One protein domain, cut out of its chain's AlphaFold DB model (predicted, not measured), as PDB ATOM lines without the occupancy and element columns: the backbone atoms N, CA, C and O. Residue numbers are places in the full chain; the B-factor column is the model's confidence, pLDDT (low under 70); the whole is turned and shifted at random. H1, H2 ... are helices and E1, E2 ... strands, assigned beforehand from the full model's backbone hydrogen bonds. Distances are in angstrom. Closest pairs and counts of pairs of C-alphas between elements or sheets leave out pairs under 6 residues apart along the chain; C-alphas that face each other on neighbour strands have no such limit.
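What this domain is: This is residues 7 to 69 of the 69 residues of an uncharacterized protein of Escherichia coli (UniProt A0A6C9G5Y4). This is a small, two-sided sandwich, only partly face to face: a long hairpin of E3 and E4, with short E5 folded back on the far part of E4, is crossed on one side by the short hairpin of E1 and E2. H2 packs on E3 and E4 through residues 32 to 41, and the short H1 only grazes the three-stranded sheet. The printed part has 63 residues, with two named helices and five named strands in the order H1 E1 E2 H2 E3 E4 E5; the class is mixed, helices and strands. The sheets are ordered E3 E4 E5 and E1 E2, both antiparallel. The whole is compact, with a radius of gyration of the C-alphas of 11.2 A and spans of 29 by 26 by 15 A.

Where its parts are: Start at the larger sheet and find C-alpha 48 at (61.993, 27.391, 136.502); from there E3, residues 48 to 53, runs 15.8 A. E4, residues 56 to 63, is the longest strand at 22.9 A, and E5 is residues 66 to 68. In the other sheet, look for E1 at residues 19 to 22 and E2 at residues 25 to 28, each 9.9 A long. H2, residues 32 to 41, runs 14.2 A from C-alpha 32 at (67.937, 14.516, 137.276). H1, residues 7 to 10, begins with C-alpha 7 at (74.496, 32.880, 127.657).

How they stand to each other: E3, E4 and E5 form a meander, each strand the antiparallel neighbour of the one before. Look between E3 and E4, a hairpin, for N 51 and O 58, 2.9 A apart and within hydrogen-bond range. The pairing is staggered: E4 pairs with E3 over residues 56 to 61 and with E5 over 61 to 63, where N 63 and O 66 are 2.8 A apart. The two sheets make a sandwich, face to face, their strands at 47 degrees; the closest C-alphas of E2 and E4 are those of Met 27 and Phe 60, 6.2 A apart. In the hairpin of E1 and E2, N 20 and O 27 are 2.8 A apart. H2 is on the larger sheet, two layers with a helix on one face, at a height over the sheet of 9.0 A; it lies over E3 and E4 and runs along the strands, at 22 degrees to E3 on the local plane. Its closest C-alpha to E3 is that of Leu 39, 6.5 A from Ile 48. Every O i to N i+4 pair of H2 is within hydrogen-bond range; H1 is too short for such a pair. H1 and H2 are apart.

The domain as a whole: The C-alphas farthest apart, those of Asp 16 and Asn 44, are 30.2 A apart. The printed part has no cut and no long link. Mean pLDDT of the printed part is 78.0; residues 55 and 69 are under 70.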
ATOM      1  N   MET A   7      73.900  34.059 128.282       74.81
ATOM      2  CA  MET A   7      74.496  32.880 127.657       74.81
ATOM      3  C   MET A   7      76.029  32.879 127.744       74.81
ATOM      4  O   MET A   7      76.621  31.839 128.015       74.81
ATOM      5  N   ASP A   8      76.686  34.028 127.574       80.38
ATOM      6  CA  ASP A   8      78.144  34.147 127.672       80.38
ATOM      7  C   ASP A   8      78.651  33.866 129.093       80.38
ATOM      8  O   ASP A   8      79.740  33.317 129.267       80.38
ATOM      9  N   GLU A   9      77.877  34.235 130.118       79.69
ATOM     10  CA  GLU A   9      78.200  33.902 131.510       79.69
ATOM     11  C   GLU A   9      77.974  32.416 131.800       79.69
ATOM     12  O   GLU A   9      78.834  31.778 132.410       79.69
ATOM     13  N   LEU A  10      76.882  31.837 131.293       77.06
ATOM     14  CA  LEU A  10      76.595  30.407 131.420       77.06
ATOM     15  C   LEU A  10      77.667  29.539 130.741       77.06
ATOM     16  O   LEU A  10      78.110  28.543 131.307       77.06
ATOM     17  N   LEU A  11      78.156  29.946 129.566       77.69
ATOM     18  CA  LEU A  11      79.220  29.245 128.835       77.69
ATOM     19  C   LEU A  11      80.584  29.281 129.539       77.69
ATOM     20  O   LEU A  11      81.461  28.480 129.215       77.69
ATOM     21  N   LYS A  12      80.792  30.203 130.485       80.06
ATOM     22  CA  LYS A  12      82.025  30.274 131.285       80.06
ATOM     23  C   LYS A  12      82.022  29.330 132.475       80.06
ATOM     24  O   LYS A  12      83.079  29.153 133.084       80.06
ATOM     25  N   ILE A  13      80.874  28.754 132.825       78.81
ATOM     26  CA  ILE A  13      80.798  27.801 133.922       78.81
ATOM     27  C   ILE A  13      81.609  26.562 133.518       78.81
ATOM     28  O   ILE A  13      81.318  25.943 132.491       78.81
ATOM     29  N   PRO A  14      82.651  26.197 134.282       73.94
ATOM     30  CA  PRO A  14      83.499  25.078 133.917       73.94
ATOM     31  C   PRO A  14      82.751  23.750 134.085       73.94
ATOM     32  O   PRO A  14      81.861  23.610 134.925       73.94
ATOM     33  N   ALA A  15      83.129  22.759 133.274       71.38
ATOM     34  CA  ALA A  15      82.433  21.475 133.166       71.38
ATOM     35  C   ALA A  15      82.505  20.587 134.434       71.38
ATOM     36  O   ALA A  15      81.869  19.540 134.490       71.38
ATOM     37  N   ASP A  16      83.244  20.998 135.459       72.75
ATOM     38  CA  ASP A  16      83.348  20.350 136.767       72.75
ATOM     39  C   ASP A  16      82.653  21.137 137.896       72.75
ATOM     40  O   ASP A  16      82.631  20.680 139.041       72.75
ATOM     41  N   ALA A  17      82.062  22.301 137.601       73.06
ATOM     42  CA  ALA A  17      81.369  23.106 138.599       73.06
ATOM     43  C   ALA A  17      80.070  22.439 139.071       73.06
ATOM     44  O   ALA A  17      79.177  22.151 138.276       73.06
ATOM     45  N   THR A  18      79.937  22.282 140.387       75.75
ATOM     46  CA  THR A  18      78.685  21.897 141.060       75.75
ATOM     47  C   THR A  18      77.855  23.104 141.500       75.75
ATOM     48  O   THR A  18      76.697  22.952 141.882       75.75
ATOM     49  N   ALA A  19      78.443  24.298 141.445       77.50
ATOM     50  CA  ALA A  19      77.820  25.574 141.753       77.50
ATOM     51  C   ALA A  19      78.456  26.670 140.890       77.50
ATOM     52  O   ALA A  19      79.652  26.619 140.592       77.50
ATOM     53  N   ALA A  20      77.669  27.665 140.505       81.00
ATOM     54  CA  ALA A  20      78.116  28.821 139.749       81.00
ATOM     55  C   ALA A  20      77.374  30.072 140.210       81.00
ATOM     56  O   ALA A  20      76.252  29.993 140.693       81.00
ATOM     57  N   THR A  21      77.986  31.238 140.032       82.00
ATOM     58  CA  THR A  21      77.305  32.516 140.247       82.00
ATOM     59  C   THR A  21      77.191  33.228 138.911       82.00
ATOM     60  O   THR A  21      78.209  33.557 138.305       82.00
ATOM     61  N   VAL A  22      75.961  33.462 138.461       80.06
ATOM     62  CA  VAL A  22      75.647  34.132 137.193       80.06
ATOM     63  C   VAL A  22      74.823  35.366 137.520       80.06
ATOM     64  O   VAL A  22      73.835  35.270 138.239       80.06
ATOM     65  N   GLN A  23      75.273  36.543 137.086       77.00
ATOM     66  CA  GLN A  23      74.645  37.831 137.417       77.00
ATOM     67  C   GLN A  23      74.359  38.066 138.922       77.00
ATOM     68  O   GLN A  23      73.447  38.803 139.289       77.00
ATOM     69  N   GLY A  24      75.152  37.460 139.815       77.94
ATOM     70  CA  GLY A  24      74.971  37.559 141.272       77.94
ATOM     71  C   GLY A  24      73.971  36.564 141.874       77.94
ATOM     72  O   GLY A  24      73.740  36.606 143.080       77.94
ATOM     73  N   ILE A  25      73.420  35.664 141.060       79.44
ATOM     74  CA  ILE A  25      72.485  34.610 141.454       79.44
ATOM     75  C   ILE A  25      73.248  33.287 141.525       79.44
ATOM     76  O   ILE A  25      74.010  32.948 140.614       79.44
ATOM     77  N   GLU A  26      73.075  32.551 142.618       78.38
ATOM     78  CA  GLU A  26      73.699  31.242 142.791       78.38
ATOM     79  C   GLU A  26      72.900  30.169 142.041       78.38
ATOM     80  O   GLU A  26      71.711  29.970 142.272       78.38
ATOM     81  N   MET A  27      73.573  29.467 141.135       79.69
ATOM     82  CA  MET A  27      73.057  28.332 140.383       79.69
ATOM     83  C   MET A  27      73.742  27.065 140.875       79.69
ATOM     84  O   MET A  27      74.970  26.995 140.924       79.69
ATOM     85  N   LEU A  28      72.960  26.043 141.210       74.25
ATOM     86  CA  LEU A  28      73.469  24.764 141.701       74.25
ATOM     87  C   LEU A  28      73.226  23.667 140.668       74.25
ATOM     88  O   LEU A  28      72.162  23.601 140.049       74.25
ATOM     89  N   LEU A  29      74.209  22.783 140.510       77.38
ATOM     90  CA  LEU A  29      74.045  21.555 139.746       77.38
ATOM     91  C   LEU A  29      72.986  20.701 140.446       77.38
ATOM     92  O   LEU A  29      73.083  20.423 141.645       77.38
ATOM     93  N   ILE A  30      71.976  20.285 139.692       76.88
ATOM     94  CA  ILE A  30      70.843  19.539 140.226       76.88
ATOM     95  C   ILE A  30      70.821  18.135 139.612       76.88
ATOM     96  O   ILE A  30      71.060  17.951 138.421       76.88
ATOM     97  N   ASP A  31      70.559  17.134 140.453       81.56
ATOM     98  CA  ASP A  31      70.346  15.749 140.016       81.56
ATOM     99  C   ASP A  31      69.086  15.643 139.142       81.56
ATOM    100  O   ASP A  31      68.129  16.385 139.342       81.56
ATOM    101  N   GLU A  32      69.057  14.690 138.208       76.88
ATOM    102  CA  GLU A  32      67.937  14.516 137.276       76.88
ATOM    103  C   GLU A  32      66.591  14.289 137.978       76.88
ATOM    104  O   GLU A  32      65.579  14.831 137.533       76.88
ATOM    105  N   ASN A  33      66.560  13.551 139.095       81.44
ATOM    106  CA  ASN A  33      65.312  13.309 139.826       81.44
ATOM    107  C   ASN A  33      64.794  14.592 140.482       81.44
ATOM    108  O   ASN A  33      63.603  14.896 140.413       81.44
ATOM    109  N   LYS A  34      65.690  15.374 141.097       79.44
ATOM    110  CA  LYS A  34      65.350  16.703 141.625       79.44
ATOM    111  C   LYS A  34      64.961  17.673 140.517       79.44
ATOM    112  O   LYS A  34      64.050  18.470 140.728       79.44
ATOM    113  N   ALA A  35      65.618  17.596 139.360       79.94
ATOM    114  CA  ALA A  35      65.305  18.432 138.212       79.94
ATOM    115  C   ALA A  35      63.872  18.177 137.742       79.94
ATOM    116  O   ALA A  35      63.094  19.116 137.614       79.94
ATOM    117  N   GLY A  36      63.513  16.902 137.568       81.31
ATOM    118  CA  GLY A  36      62.167  16.490 137.182       81.31
ATOM    119  C   GLY A  36      61.107  16.991 138.159       81.31
ATOM    120  O   GLY A  36      60.157  17.637 137.736       81.31
ATOM    121  N   ALA A  37      61.310  16.798 139.467       83.88
ATOM    122  CA  ALA A  37      60.356  17.254 140.481       83.88
ATOM    123  C   ALA A  37      60.154  18.784 140.493       83.88
ATOM    124  O   ALA A  37      59.048  19.262 140.738       83.88
ATOM    125  N   LEU A  38      61.213  19.558 140.237       79.81
ATOM    126  CA  LEU A  38      61.132  21.020 140.162       79.81
ATOM    127  C   LEU A  38      60.455  21.489 138.869       79.81
ATOM    128  O   LEU A  38      59.600  22.366 138.930       79.81
ATOM    129  N   LEU A  39      60.757  20.870 137.730       82.69
ATOM    130  CA  LEU A  39      60.084  21.164 136.460       82.69
ATOM    131  C   LEU A  39      58.597  20.774 136.496       82.69
ATOM    132  O   LEU A  39      57.753  21.503 135.990       82.69
ATOM    133  N   GLU A  40      58.243  19.673 137.161       85.81
ATOM    134  CA  GLU A  40      56.844  19.293 137.401       85.81
ATOM    135  C   GLU A  40      56.098  20.301 138.288       85.81
ATOM    136  O   GLU A  40      54.876  20.424 138.186       85.81
ATOM    137  N   SER A  41      56.816  21.028 139.153       84.38
ATOM    138  CA  SER A  41      56.232  22.071 140.002       84.38
ATOM    139  C   SER A  41      55.942  23.375 139.251       84.38
ATOM    140  O   SER A  41      55.065  24.130 139.676       84.38
ATOM    141  N   ASP A  42      56.605  23.599 138.111       82.81
ATOM    142  CA  ASP A  42      56.351  24.702 137.182       82.81
ATOM    143  C   ASP A  42      56.022  24.179 135.767       82.81
ATOM    144  O   ASP A  42      56.786  24.357 134.817       82.81
ATOM    145  N   PRO A  43      54.854  23.535 135.582       82.06
ATOM    146  CA  PRO A  43      54.495  22.892 134.316       82.06
ATOM    147  C   PRO A  43      54.270  23.882 133.163       82.06
ATOM    148  O   PRO A  43      54.084  23.462 132.023       82.06
ATOM    149  N   ASN A  44      54.226  25.183 133.460       83.88
ATOM    150  CA  ASN A  44      54.047  26.238 132.472       83.88
ATOM    151  C   ASN A  44      55.372  26.906 132.075       83.88
ATOM    152  O   ASN A  44      55.318  27.814 131.251       83.88
ATOM    153  N   ASP A  45      56.513  26.475 132.635       78.06
ATOM    154  CA  ASP A  45      57.845  27.027 132.335       78.06
ATOM    155  C   ASP A  45      57.881  28.561 132.505       78.06
ATOM    156  O   ASP A  45      58.379  29.301 131.658       78.06
ATOM    157  N   ASN A  46      57.252  29.060 133.575       78.81
ATOM    158  CA  ASN A  46      57.139  30.494 133.850       78.81
ATOM    159  C   ASN A  46      58.284  31.016 134.712       78.81
ATOM    160  O   ASN A  46      58.611  32.200 134.639       78.81
ATOM    161  N   THR A  47      58.809  30.168 135.591       79.88
ATOM    162  CA  THR A  47      59.769  30.548 136.619       79.88
ATOM    163  C   THR A  47      60.979  29.644 136.650       79.88
ATOM    164  O   THR A  47      62.050  30.170 136.906       79.88
ATOM    165  N   ILE A  48      60.868  28.336 136.408       82.62
ATOM    166  CA  ILE A  48      61.993  27.391 136.502       82.62
ATOM    167  C   ILE A  48      62.398  26.938 135.106       82.62
ATOM    168  O   ILE A  48      61.670  26.198 134.457       82.62
ATOM    169  N   HIS A  49      63.615  27.290 134.696       81.50
ATOM    170  CA  HIS A  49      64.144  26.922 133.389       81.50
ATOM    171  C   HIS A  49      65.303  25.936 133.500       81.50
ATOM    172  O   HIS A  49      66.164  26.032 134.382       81.50
ATOM    173  N   GLU A  50      65.346  25.003 132.551       82.69
ATOM    174  CA  GLU A  50      66.429  24.039 132.410       82.69
ATOM    175  C   GLU A  50      67.521  24.548 131.465       82.69
ATOM    176  O   GLU A  50      67.263  24.910 130.318       82.69
ATOM    177  N   CYS A  51      68.771  24.507 131.935       77.75
ATOM    178  CA  CYS A  51      69.957  24.681 131.107       77.75
ATOM    179  C   CYS A  51      70.778  23.392 131.082       77.75
ATOM    180  O   CYS A  51      71.242  22.914 132.121       77.75
ATOM    181  N   LEU A  52      71.007  22.857 129.884       77.19
ATOM    182  CA  LEU A  52      71.971  21.784 129.658       77.19
ATOM    183  C   LEU A  52      73.297  22.406 129.224       77.19
ATOM    184  O   LEU A  52      73.442  22.881 128.098       77.19
ATOM    185  N   LEU A  53      74.259  22.400 130.140       74.44
ATOM    186  CA  LEU A  53      75.623  22.865 129.917       74.44
ATOM    187  C   LEU A  53      76.578  21.667 129.825       74.44
ATOM    188  O   LEU A  53      76.205  20.521 130.076       74.44
ATOM    189  N   SER A  54      77.838  21.908 129.457       71.00
ATOM    190  CA  SER A  54      78.834  20.836 129.290       71.00
ATOM    191  C   SER A  54      79.145  20.061 130.582       71.00
ATOM    192  O   SER A  54      79.603  18.925 130.504       71.00
ATOM    193  N   ASN A  55      78.887  20.655 131.752       67.62
ATOM    194  CA  ASN A  55      78.956  20.041 133.090       67.62
ATOM    195  C   ASN A  55      77.733  19.198 133.459       67.62
ATOM    196  O   ASN A  55      77.793  18.450 134.434       67.62
ATOM    197  N   GLY A  56      76.616  19.334 132.747       73.06
ATOM    198  CA  GLY A  56      75.361  18.691 133.107       73.06
ATOM    199  C   GLY A  56      74.206  19.675 133.219       73.06
ATOM    200  O   GLY A  56      74.148  20.687 132.519       73.06
ATOM    201  N   ARG A  57      73.238  19.326 134.066       80.94
ATOM    202  CA  ARG A  57      71.938  19.987 134.132       80.94
ATOM    203  C   ARG A  57      71.897  21.007 135.266       80.94
ATOM    204  O   ARG A  57      72.140  20.680 136.428       80.94
ATOM    205  N   PHE A  58      71.541  22.234 134.915       80.19
ATOM    206  CA  PHE A  58      71.294  23.322 135.850       80.19
ATOM    207  C   PHE A  58      69.834  23.729 135.756       80.19
ATOM    208  O   PHE A  58      69.279  23.811 134.661       80.19
ATOM    209  N   LEU A  59      69.234  24.007 136.907       80.31
ATOM    210  CA  LEU A  59      67.973  24.724 136.974       80.31
ATOM    211  C   LEU A  59      68.251  26.125 137.497       80.31
ATOM    212  O   LEU A  59      69.018  26.298 138.446       80.31
ATOM    213  N   PHE A  60      67.628  27.113 136.875       79.19
ATOM    214  CA  PHE A  60      67.650  28.485 137.352       79.19
ATOM    215  C   PHE A  60      66.245  29.049 137.343       79.19
ATOM    216  O   PHE A  60      65.411  28.638 136.533       79.19
ATOM    217  N   GLN A  61      66.001  29.991 138.249       80.25
ATOM    218  CA  GLN A  61      64.758  30.730 138.234       80.25
ATOM    219  C   GLN A  61      64.914  32.024 137.446       80.25
ATOM    220  O   GLN A  61      65.944  32.697 137.544       80.25
ATOM    221  N   SER A  62      63.903  32.373 136.656       76.94
ATOM    222  CA  SER A  62      63.847  33.669 135.994       76.94
ATOM    223  C   SER A  62      62.473  34.318 136.128       76.94
ATOM    224  O   SER A  62      61.454  33.639 136.191       76.94
ATOM    225  N   ASP A  63      62.458  35.645 136.201       79.44
ATOM    226  CA  ASP A  63      61.256  36.470 136.147       79.44
ATOM    227  C   ASP A  63      61.468  37.565 135.096       79.44
ATOM    228  O   ASP A  63      62.420  38.350 135.164       79.44
ATOM    229  N   ASN A  64      60.594  37.602 134.086       75.88
ATOM    230  CA  ASN A  64      60.638  38.574 132.990       75.88
ATOM    231  C   ASN A  64      62.035  38.718 132.347       75.88
ATOM    232  O   ASN A  64      62.525  39.831 132.149       75.88
ATOM    233  N   ALA A  65      62.669  37.588 132.019       70.25
ATOM    234  CA  ALA A  65      64.015  37.500 131.436       70.25
ATOM    235  C   ALA A  65      65.179  37.935 132.351       70.25
ATOM    236  O   ALA A  65      66.304  38.082 131.872       70.25
ATOM    237  N   ASN A  66      64.944  38.095 133.655       74.50
ATOM    238  CA  ASN A  66      65.992  38.326 134.649       74.50
ATOM    239  C   ASN A  66      66.130  37.103 135.552       74.50
ATOM    240  O   ASN A  66      65.126  36.550 135.987       74.50
ATOM    241  N   LEU A  67      67.363  36.699 135.861       73.69
ATOM    242  CA  LEU A  67      67.601  35.659 136.859       73.69
ATOM    243  C   LEU A  67      67.131  36.130 138.242       73.69
ATOM    244  O   LEU A  67      67.402  37.264 138.646       73.69
ATOM    245  N   VAL A  68      66.477  35.234 138.974       74.81
ATOM    246  CA  VAL A  68      66.039  35.453 140.359       74.81
ATOM    247  C   VAL A  68      66.563  34.332 141.260       74.81
ATOM    248  O   VAL A  68      66.813  33.222 140.787       74.81
ATOM    249  N   ALA A  69      66.806  34.663 142.532       62.50
ATOM    250  CA  ALA A  69      67.419  33.783 143.534       62.50
ATOM    251  C   ALA A  69      66.366  33.040 144.356       62.50
ATOM    252  O   ALA A  69      65.316  33.659 144.643       62.50
TER     253      ALA A  69